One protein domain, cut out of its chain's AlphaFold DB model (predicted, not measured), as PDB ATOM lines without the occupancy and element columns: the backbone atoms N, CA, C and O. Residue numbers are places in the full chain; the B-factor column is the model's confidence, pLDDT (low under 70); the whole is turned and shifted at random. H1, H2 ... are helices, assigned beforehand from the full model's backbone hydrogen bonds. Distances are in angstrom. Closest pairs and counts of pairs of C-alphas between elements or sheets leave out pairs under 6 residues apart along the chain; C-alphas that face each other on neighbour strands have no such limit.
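This is residues 2 to 79 of the 150 residues of an uncharacterized protein of Staphylococcus sp. MB371 (UniProt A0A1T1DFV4). With little regular structure, the model is a chain folded back and forth along one longer helix, H2. A loop runs back past H2 to the small helix H3, which sticks out at one end with residues 44 to 49, and another loop returns to H4 at the far end. The printed part has 78 residues, 31 of them in four named helices, H1 to H4 in chain order, with no named strand: all helix, compact, radius of gyration of the C-alphas 12.5 A, spans 38 by 24 by 19 A.

H1, residues 2 to 5, is close but not clearly touching to H2, residues 11 to 25; their closest C-alphas, Lys 5 and Val 13, are 6.9 A apart. H1 is also close but not clearly touching to H3, residues 43 to 48: the closest C-alphas, Leu 3 and Leu 43, are 7.7 A apart. H4, residues 73 to 78, is apart from H1, H2 and H3. In H2, H3 and H4 every O i to N i+4 pair is within hydrogen-bond range; H1 is too short for one.

H1 begins at C-alpha 2 (161.437, 205.994, 187.043). H2 is 20.8 A long. H4 ends at C-alpha 78 (144.789, 184.699, 179.231).

The C-alphas farthest apart, Gly 26 and Glu 48, are 39.8 A apart. The printed part has no cut; the links H2 to H3 and H3 to H4 are long. Residue 65 is under 70 in pLDDT.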
ATOM      1  N   ILE A   2     162.610 206.870 186.833       95.81
ATOM      2  CA  ILE A   2     161.437 205.994 187.043       95.81
ATOM      3  C   ILE A   2     160.617 205.777 185.756       95.81
ATOM      4  O   ILE A   2     160.512 204.652 185.276       95.81
ATOM      5  N   LEU A   3     160.119 206.851 185.127       96.31
ATOM      6  CA  LEU A   3     159.221 206.752 183.961       96.31
ATOM      7  C   LEU A   3     159.848 206.056 182.737       96.31
ATOM      8  O   LEU A   3     159.158 205.413 181.951       96.31
ATOM      9  N   LYS A   4     161.170 206.168 182.572       96.19
ATOM     10  CA  LYS A   4     161.892 205.520 181.467       96.19
ATOM     11  C   LYS A   4     162.037 204.010 181.686       96.19
ATOM     12  O   LYS A   4     162.072 203.277 180.702       96.19
ATOM     13  N   LYS A   5     162.136 203.565 182.944       96.38
ATOM     14  CA  LYS A   5     162.377 202.164 183.326       96.38
ATOM     15  C   LYS A   5     161.101 201.395 183.681       96.38
ATOM     16  O   LYS A   5     161.143 200.174 183.691       96.38
ATOM     17  N   SER A   6     159.988 202.069 183.968       96.62
ATOM     18  CA  SER A   6     158.730 201.389 184.290       96.62
ATOM     19  C   SER A   6     157.993 200.912 183.034       96.62
ATOM     20  O   SER A   6     157.816 201.658 182.068       96.62
ATOM     21  N   SER A   7     157.493 199.676 183.080       95.44
ATOM     22  CA  SER A   7     156.612 199.097 182.058       95.44
ATOM     23  C   SER A   7     155.243 199.782 181.994       95.44
ATOM     24  O   SER A   7     154.608 199.759 180.948       95.44
ATOM     25  N   THR A   8     154.800 200.466 183.052       94.81
ATOM     26  CA  THR A   8     153.530 201.218 183.039       94.81
ATOM     27  C   THR A   8     153.616 202.555 182.301       94.81
ATOM     28  O   THR A   8     152.595 203.194 182.055       94.81
ATOM     29  N   THR A   9     154.818 203.005 181.934       95.94
ATOM     30  CA  THR A   9     155.049 204.338 181.346       95.94
ATOM     31  C   THR A   9     155.908 204.312 180.086       95.94
ATOM     32  O   THR A   9     155.931 205.299 179.352       95.94
ATOM     33  N   ASN A  10     156.584 203.200 179.792       96.62
ATOM     34  CA  ASN A  10     157.376 203.009 178.582       96.62
ATOM     35  C   ASN A  10     156.938 201.739 177.839       96.62
ATOM     36  O   ASN A  10     157.153 200.623 178.313       96.62
ATOM     37  N   GLY A  11     156.373 201.916 176.644       95.69
ATOM     38  CA  GLY A  11     155.822 200.843 175.821       95.69
ATOM     39  C   GLY A  11     156.846 199.782 175.427       95.69
ATOM     40  O   GLY A  11     156.513 198.600 175.413       95.69
ATOM     41  N   LYS A  12     158.116 200.159 175.217       96.12
ATOM     42  CA  LYS A  12     159.187 199.186 174.937       96.12
ATOM     43  C   LYS A  12     159.453 198.274 176.135       96.12
ATOM     44  O   LYS A  12     159.695 197.085 175.962       96.12
ATOM     45  N   VAL A  13     159.387 198.823 177.347       96.62
ATOM     46  CA  VAL A  13     159.574 198.048 178.583       96.62
ATOM     47  C   VAL A  13     158.338 197.195 178.881       96.62
ATOM     48  O   VAL A  13     158.481 196.069 179.339       96.62
ATOM     49  N   SER A  14     157.135 197.691 178.574       95.44
ATOM     50  CA  SER A  14     155.895 196.901 178.628       95.44
ATOM     51  C   SER A  14     155.936 195.688 177.695       95.44
ATOM     52  O   SER A  14     155.664 194.570 178.120       95.44
ATOM     53  N   GLN A  15     156.337 195.879 176.434       95.38
ATOM     54  CA  GLN A  15     156.501 194.776 175.482       95.38
ATOM     55  C   GLN A  15     157.492 193.733 175.994       95.38
ATOM     56  O   GLN A  15     157.204 192.538 175.965       95.38
ATOM     57  N   LYS A  16     158.628 194.198 176.526       95.50
ATOM     58  CA  LYS A  16     159.627 193.324 177.136       95.50
ATOM     59  C   LYS A  16     159.046 192.519 178.306       95.50
ATOM     60  O   LYS A  16     159.249 191.313 178.343       95.50
ATOM     61  N   SER A  17     158.292 193.148 179.213       95.31
ATOM     62  CA  SER A  17     157.731 192.442 180.373       95.31
ATOM     63  C   SER A  17     156.665 191.419 179.992       95.31
ATOM     64  O   SER A  17     156.587 190.362 180.614       95.31
ATOM     65  N   TYR A  18     155.857 191.695 178.963       95.12
ATOM     66  CA  TYR A  18     154.932 190.696 178.436       95.12
ATOM     67  C   TYR A  18     155.672 189.535 177.793       95.12
ATOM     68  O   TYR A  18     155.341 188.408 178.128       95.12
ATOM     69  N   LYS A  19     156.692 189.793 176.967       95.19
ATOM     70  CA  LYS A  19     157.513 188.735 176.366       95.19
ATOM     71  C   LYS A  19     158.122 187.808 177.423       95.19
ATOM     72  O   LYS A  19     157.896 186.611 177.372       95.19
ATOM     73  N   GLU A  20     158.787 188.363 178.436       95.62
ATOM     74  CA  GLU A  20     159.363 187.569 179.537       95.62
ATOM     75  C   GLU A  20     158.297 186.720 180.255       95.62
ATOM     76  O   GLU A  20     158.540 185.579 180.659       95.62
ATOM     77  N   LYS A  21     157.081 187.262 180.407       94.69
ATOM     78  CA  LYS A  21     155.966 186.537 181.018       94.69
ATOM     79  C   LYS A  21     155.409 185.442 180.106       94.69
ATOM     80  O   LYS A  21     155.051 184.390 180.631       94.69
ATOM     81  N   GLU A  22     155.333 185.665 178.794       95.44
ATOM     82  CA  GLU A  22     154.998 184.621 177.814       95.44
ATOM     83  C   GLU A  22     156.014 183.484 177.893       95.44
ATOM     84  O   GLU A  22     155.605 182.345 178.081       95.44
ATOM     85  N   ASP A  23     157.313 183.796 177.874       95.75
ATOM     86  CA  ASP A  23     158.397 182.803 177.930       95.75
ATOM     87  C   ASP A  23     158.288 181.915 179.182       95.75
ATOM     88  O   ASP A  23     158.504 180.708 179.130       95.75
ATOM     89  N   THR A  24     157.886 182.502 180.314       94.38
ATOM     90  CA  THR A  24     157.728 181.768 181.581       94.38
ATOM     91  C   THR A  24     156.429 180.954 181.652       94.38
ATOM     92  O   THR A  24     156.353 179.982 182.395       94.38
ATOM     93  N   THR A  25     155.363 181.376 180.962       94.44
ATOM     94  CA  THR A  25     154.010 180.800 181.143       94.44
ATOM     95  C   THR A  25     153.497 180.005 179.949       94.44
ATOM     96  O   THR A  25     152.498 179.307 180.086       94.44
ATOM     97  N   GLY A  26     154.118 180.139 178.778       94.50
ATOM     98  CA  GLY A  26     153.633 179.590 177.510       94.50
ATOM     99  C   GLY A  26     152.376 180.272 176.951       94.50
ATOM    100  O   GLY A  26     151.899 179.888 175.887       94.50
ATOM    101  N   MET A  27     151.816 181.275 177.637       93.94
ATOM    102  CA  MET A  27     150.589 181.959 177.212       93.94
ATOM    103  C   MET A  27     150.900 183.116 176.266       93.94
ATOM    104  O   MET A  27     151.892 183.809 176.450       93.94
ATOM    105  N   THR A  28     150.022 183.396 175.297       92.50
ATOM    106  CA  THR A  28     150.177 184.549 174.390       92.50
ATOM    107  C   THR A  28     149.674 185.854 175.029       92.50
ATOM    108  O   THR A  28     148.469 186.078 175.185       92.50
ATOM    109  N   LEU A  29     150.601 186.757 175.347       91.62
ATOM    110  CA  LEU A  29     150.422 188.011 176.075       91.62
ATOM    111  C   LEU A  29     150.991 189.261 175.378       91.62
ATOM    112  O   LEU A  29     150.529 190.353 175.705       91.62
ATOM    113  N   GLN A  30     151.923 189.174 174.422       81.94
ATOM    114  CA  GLN A  30     152.580 190.338 173.787       81.94
ATOM    115  C   GLN A  30     151.586 191.300 173.119       81.94
ATOM    116  O   GLN A  30     151.728 192.530 173.174       81.94
ATOM    117  N   LYS A  31     150.492 190.747 172.576       84.81
ATOM    118  CA  LYS A  31     149.374 191.522 172.014       84.81
ATOM    119  C   LYS A  31     148.671 192.413 173.049       84.81
ATOM    120  O   LYS A  31     147.885 193.271 172.661       84.81
ATOM    121  N   SER A  32     148.941 192.270 174.349       83.31
ATOM    122  CA  SER A  32     148.315 193.061 175.422       83.31
ATOM    123  C   SER A  32     148.785 194.516 175.478       83.31
ATOM    124  O   SER A  32     148.057 195.356 176.000       83.31
ATOM    125  N   ALA A  33     149.946 194.847 174.903       85.12
ATOM    126  CA  ALA A  33     150.466 196.219 174.883       85.12
ATOM    127  C   ALA A  33     150.945 196.696 173.501       85.12
ATOM    128  O   ALA A  33     151.591 197.741 173.411       85.12
ATOM    129  N   SER A  34     150.679 195.940 172.428       87.12
ATOM    130  CA  SER A  34     151.255 196.192 171.093       87.12
ATOM    131  C   SER A  34     150.893 197.574 170.543       87.12
ATOM    132  O   SER A  34     151.768 198.317 170.112       87.12
ATOM    133  N   GLU A  35     149.628 197.973 170.679       88.69
ATOM    134  CA  GLU A  35     149.104 199.288 170.263       88.69
ATOM    135  C   GLU A  35     149.807 200.474 170.944       88.69
ATOM    136  O   GLU A  35     149.796 201.588 170.431       88.69
ATOM    137  N   ARG A  36     150.423 200.254 172.113       90.56
ATOM    138  CA  ARG A  36     151.093 201.299 172.902       90.56
ATOM    139  C   ARG A  36     152.609 201.090 172.987       90.56
ATOM    140  O   ARG A  36     153.259 201.749 173.795       90.56
ATOM    141  N   ALA A  37     153.195 200.227 172.152       92.56
ATOM    142  CA  ALA A  37     154.615 199.860 172.212       92.56
ATOM    143  C   ALA A  37     155.580 201.045 171.993       92.56
ATOM    144  O   ALA A  37     156.655 201.093 172.595       92.56
ATOM    145  N   SER A  38     155.200 202.028 171.174       94.31
ATOM    146  CA  SER A  38     155.997 203.238 170.919       94.31
ATOM    147  C   SER A  38     155.830 204.323 171.992       94.31
ATOM    148  O   SER A  38     156.643 205.249 172.063       94.31
ATOM    149  N   LYS A  39     154.805 204.215 172.850       94.50
ATOM    150  CA  LYS A  39     154.420 205.270 173.793       94.50
ATOM    151  C   LYS A  39     155.454 205.425 174.907       94.50
ATOM    152  O   LYS A  39     155.869 204.451 175.535       94.50
ATOM    153  N   LYS A  40     155.832 206.670 175.197       96.75
ATOM    154  CA  LYS A  40     156.688 207.036 176.332       96.75
ATOM    155  C   LYS A  40     156.042 208.180 177.096       96.75
ATOM    156  O   LYS A  40     155.881 209.273 176.564       96.75
ATOM    157  N   ILE A  41     155.669 207.924 178.343       96.38
ATOM    158  CA  ILE A  41     155.143 208.943 179.247       96.38
ATOM    159  C   ILE A  41     156.340 209.647 179.891       96.38
ATOM    160  O   ILE A  41     157.165 209.014 180.551       96.38
ATOM    161  N   THR A  42     156.458 210.953 179.667       96.38
ATOM    162  CA  THR A  42     157.492 211.807 180.266       96.38
ATOM    163  C   THR A  42     156.900 212.616 181.418       96.38
ATOM    164  O   THR A  42     155.682 212.652 181.605       96.38
ATOM    165  N   LEU A  43     157.763 213.258 182.210       95.88
ATOM    166  CA  LEU A  43     157.300 214.149 183.270       95.88
ATOM    167  C   LEU A  43     156.543 215.343 182.674       95.88
ATOM    168  O   LEU A  43     155.434 215.619 183.113       95.88
ATOM    169  N   GLN A  44     157.096 215.955 181.623       95.62
ATOM    170  CA  GLN A  44     156.485 217.074 180.904       95.62
ATOM    171  C   GLN A  44     155.086 216.722 180.378       95.62
ATOM    172  O   GLN A  44     154.119 217.389 180.733       95.62
ATOM    173  N   ASN A  45     154.946 215.592 179.674       93.56
ATOM    174  CA  ASN A  45     153.656 215.153 179.139       93.56
ATOM    175  C   ASN A  45     152.592 214.952 180.232       93.56
ATOM    176  O   ASN A  45     151.407 215.017 179.915       93.56
ATOM    177  N   ARG A  46     152.995 214.616 181.471       92.69
ATOM    178  CA  ARG A  46     152.095 214.420 182.623       92.69
ATOM    179  C   ARG A  46     151.728 215.743 183.291       92.69
ATOM    180  O   ARG A  46     150.606 215.873 183.765       92.69
ATOM    181  N   THR A  47     152.672 216.677 183.363       96.12
ATOM    182  CA  THR A  47     152.429 218.026 183.887       96.12
ATOM    183  C   THR A  47     151.417 218.769 183.020       96.12
ATOM    184  O   THR A  47     150.544 219.434 183.558       96.12
ATOM    185  N   GLU A  48     151.486 218.600 181.695       96.94
ATOM    186  CA  GLU A  48     150.502 219.156 180.756       96.94
ATOM    187  C   GLU A  48     149.113 218.531 180.929       96.94
ATOM    188  O   GLU A  48     148.101 219.224 180.904       96.94
ATOM    189  N   GLN A  49     149.055 217.204 181.077       96.94
ATOM    190  CA  GLN A  49     147.806 216.470 181.242       96.94
ATOM    191  C   GLN A  49     148.060 215.089 181.866       96.94
ATOM    192  O   GLN A  49     148.963 214.375 181.416       96.94
ATOM    193  N   PRO A  50     147.230 214.626 182.822       96.19
ATOM    194  CA  PRO A  50     147.266 213.243 183.284       96.19
ATOM    195  C   PRO A  50     147.211 212.249 182.117       96.19
ATOM    196  O   PRO A  50     146.414 212.382 181.189       96.19
ATOM    197  N   ARG A  51     148.076 211.231 182.154       93.75
ATOM    198  CA  ARG A  51     148.162 210.202 181.110       93.75
ATOM    199  C   ARG A  51     147.737 208.855 181.669       93.75
ATOM    200  O   ARG A  51     148.218 208.443 182.722       93.75
ATOM    201  N   GLU A  52     146.899 208.145 180.922       91.06
ATOM    202  CA  GLU A  52     146.599 206.745 181.212       91.06
ATOM    203  C   GLU A  52     147.873 205.897 181.072       91.06
ATOM    204  O   GLU A  52     148.629 206.032 180.097       91.06
ATOM    205  N   VAL A  53     148.095 205.021 182.050       91.94
ATOM    206  CA  VAL A  53     149.224 204.090 182.068       91.94
ATOM    207  C   VAL A  53     149.135 203.059 180.938       91.94
ATOM    208  O   VAL A  53     148.090 202.811 180.332       91.94
ATOM    209  N   ILE A  54     150.277 202.461 180.623       92.31
ATOM    210  CA  ILE A  54     150.402 201.368 179.662       92.31
ATOM    211  C   ILE A  54     150.142 200.046 180.407       92.31
ATOM    212  O   ILE A  54     150.655 199.886 181.521       92.31
ATOM    213  N   PRO A  55     149.380 199.094 179.829       90.88
ATOM    214  CA  PRO A  55     149.245 197.750 180.387       90.88
ATOM    215  C   PRO A  55     150.608 197.108 180.660       90.88
ATOM    216  O   PRO A  55     151.575 197.352 179.936       90.88
ATOM    217  N   THR A  56     150.705 196.284 181.699       92.44
ATOM    218  CA  THR A  56     151.964 195.644 182.096       92.44
ATOM    219  C   THR A  56     151.729 194.230 182.609       92.44
ATOM    220  O   THR A  56     150.755 193.987 183.312       92.44
ATOM    221  N   ALA A  57     152.657 193.313 182.331       92.69
ATOM    222  CA  ALA A  57     152.645 191.956 182.883       92.69
ATOM    223  C   ALA A  57     152.860 191.891 184.411       92.69
ATOM    224  O   ALA A  57     152.685 190.834 185.018       92.69
ATOM    225  N   VAL A  58     153.265 193.004 185.038       91.38
ATOM    226  CA  VAL A  58     153.478 193.089 186.494       91.38
ATOM    227  C   VAL A  58     152.153 193.061 187.253       91.38
ATOM    228  O   VAL A  58     152.073 192.470 188.327       91.38
ATOM    229  N   ILE A  59     151.116 193.687 186.694       90.06
ATOM    230  CA  ILE A  59     149.796 193.795 187.311       90.06
ATOM    231  C   ILE A  59     148.870 192.846 186.549       90.06
ATOM    232  O   ILE A  59     148.764 192.982 185.330       90.06
ATOM    233  N   PRO A  60     148.182 191.903 187.215       88.00
ATOM    234  CA  PRO A  60     147.291 190.956 186.550       88.00
ATOM    235  C   PRO A  60     145.961 191.631 186.178       88.00
ATOM    236  O   PRO A  60     144.900 191.230 186.633       88.00
ATOM    237  N   GLY A  61     146.006 192.689 185.375       85.94
ATOM    238  CA  GLY A  61     144.868 193.517 184.993       85.94
ATOM    239  C   GLY A  61     145.018 194.032 183.564       85.94
ATOM    240  O   GLY A  61     146.124 194.091 183.023       85.94
ATOM    241  N   SER A  62     143.911 194.389 182.920       78.75
ATOM    242  CA  SER A  62     143.928 194.904 181.553       78.75
ATOM    243  C   SER A  62     142.826 195.930 181.320       78.75
ATOM    244  O   SER A  62     141.663 195.686 181.635       78.75
ATOM    245  N   THR A  63     143.200 197.052 180.703       73.31
ATOM    246  CA  THR A  63     142.294 198.112 180.229       73.31
ATOM    247  C   THR A  63     141.924 197.965 178.746       73.31
ATOM    248  O   THR A  63     141.305 198.854 178.166       73.31
ATOM    249  N   LYS A  64     142.313 196.857 178.091       70.50
ATOM    250  CA  LYS A  64     141.954 196.594 176.685       70.50
ATOM    251  C   LYS A  64     140.466 196.284 176.523       70.50
ATOM    252  O   LYS A  64     139.846 195.779 177.446       70.50
ATOM    253  N   LEU A  65     139.949 196.489 175.306       64.25
ATOM    254  CA  LEU A  65     138.551 196.232 174.909       64.25
ATOM    255  C   LEU A  65     137.539 197.202 175.535       64.25
ATOM    256  O   LEU A  65     136.436 196.803 175.891       64.25
ATOM    257  N   SER A  66     137.923 198.472 175.702       72.44
ATOM    258  CA  SER A  66     137.042 199.516 176.251       72.44
ATOM    259  C   SER A  66     136.479 199.194 177.642       72.44
ATOM    260  O   SER A  66     135.457 199.745 178.047       72.44
ATOM    261  N   ARG A  67     137.151 198.316 178.400       79.94
ATOM    262  CA  ARG A  67     136.774 197.964 179.770       79.94
ATOM    263  C   ARG A  67     137.637 198.710 180.777       79.94
ATOM    264  O   ARG A  67     138.826 198.949 180.553       79.94
ATOM    265  N   ARG A  68     137.054 199.025 181.932       85.69
ATOM    266  CA  ARG A  68     137.843 199.461 183.088       85.69
ATOM    267  C   ARG A  68     138.725 198.311 183.567       85.69
ATOM    268  O   ARG A  68     138.343 197.147 183.462       85.69
ATOM    269  N   ASN A  69     139.891 198.650 184.109       88.00
ATOM    270  CA  ASN A  69     140.789 197.660 184.690       88.00
ATOM    271  C   ASN A  69     140.055 196.832 185.756       88.00
ATOM    272  O   ASN A  69     139.502 197.402 186.695       88.00
ATOM    273  N   SER A  70     140.107 195.508 185.624       90.62
ATOM    274  CA  SER A  70     139.605 194.560 186.620       90.62
ATOM    275  C   SER A  70     140.733 193.605 187.034       90.62
ATOM    276  O   SER A  70     141.503 193.163 186.162       90.62
ATOM    277  N   PRO A  71     140.892 193.323 188.342       92.06
ATOM    278  CA  PRO A  71     141.953 192.456 188.833       92.06
ATOM    279  C   PRO A  71     141.783 191.022 188.322       92.06
ATOM    280  O   PRO A  71     140.685 190.562 188.030       92.06
ATOM    281  N   PHE A  72     142.901 190.316 188.206       93.38
ATOM    282  CA  PHE A  72     143.016 188.926 187.756       93.38
ATOM    283  C   PHE A  72     142.480 188.620 186.349       93.38
ATOM    284  O   PHE A  72     142.486 187.466 185.933       93.38
ATOM    285  N   THR A  73     142.110 189.626 185.553       91.69
ATOM    286  CA  THR A  73     141.677 189.426 184.153       91.69
ATOM    287  C   THR A  73     142.738 188.746 183.294       91.69
ATOM    288  O   THR A  73     142.414 187.993 182.388       91.69
ATOM    289  N   THR A  74     144.023 188.944 183.591       91.56
ATOM    290  CA  THR A  74     145.094 188.202 182.900       91.56
ATOM    291  C   THR A  74     145.075 186.710 183.257       91.56
ATOM    292  O   THR A  74     145.374 185.873 182.412       91.56
ATOM    293  N   ASN A  75     144.693 186.354 184.484       94.62
ATOM    294  CA  ASN A  75     144.585 184.959 184.899       94.62
ATOM    295  C   ASN A  75     143.375 184.274 184.260       94.62
ATOM    296  O   ASN A  75     143.504 183.165 183.757       94.62
ATOM    297  N   PHE A  76     142.223 184.949 184.238       92.44
ATOM    298  CA  PHE A  76     140.994 184.392 183.672       92.44
ATOM    299  C   PHE A  76     140.991 184.398 182.137       92.44
ATOM    300  O   PHE A  76     140.766 183.361 181.525       92.44
ATOM    301  N   ASP A  77     141.303 185.532 181.506       90.56
ATOM    302  CA  ASP A  77     141.150 185.692 180.052       90.56
ATOM    303  C   ASP A  77     142.346 185.145 179.264       90.56
ATOM    304  O   ASP A  77     142.227 184.823 178.083       90.56
ATOM    305  N   ARG A  78     143.537 185.129 179.879       91.31
ATOM    306  CA  ARG A  78     144.789 184.699 179.231       91.31
ATOM    307  C   ARG A  78     145.374 183.433 179.839       91.31
ATOM    308  O   ARG A  78     146.473 183.056 179.450       91.31
ATOM    309  N   LEU A  79     144.665 182.811 180.783       94.56
ATOM    310  CA  LEU A  79     145.051 181.553 181.426       94.56
ATOM    311  C   LEU A  79     146.446 181.594 182.068       94.56
ATOM    312  O   LEU A  79     147.103 180.569 182.233       94.56
TER     313      LEU A  79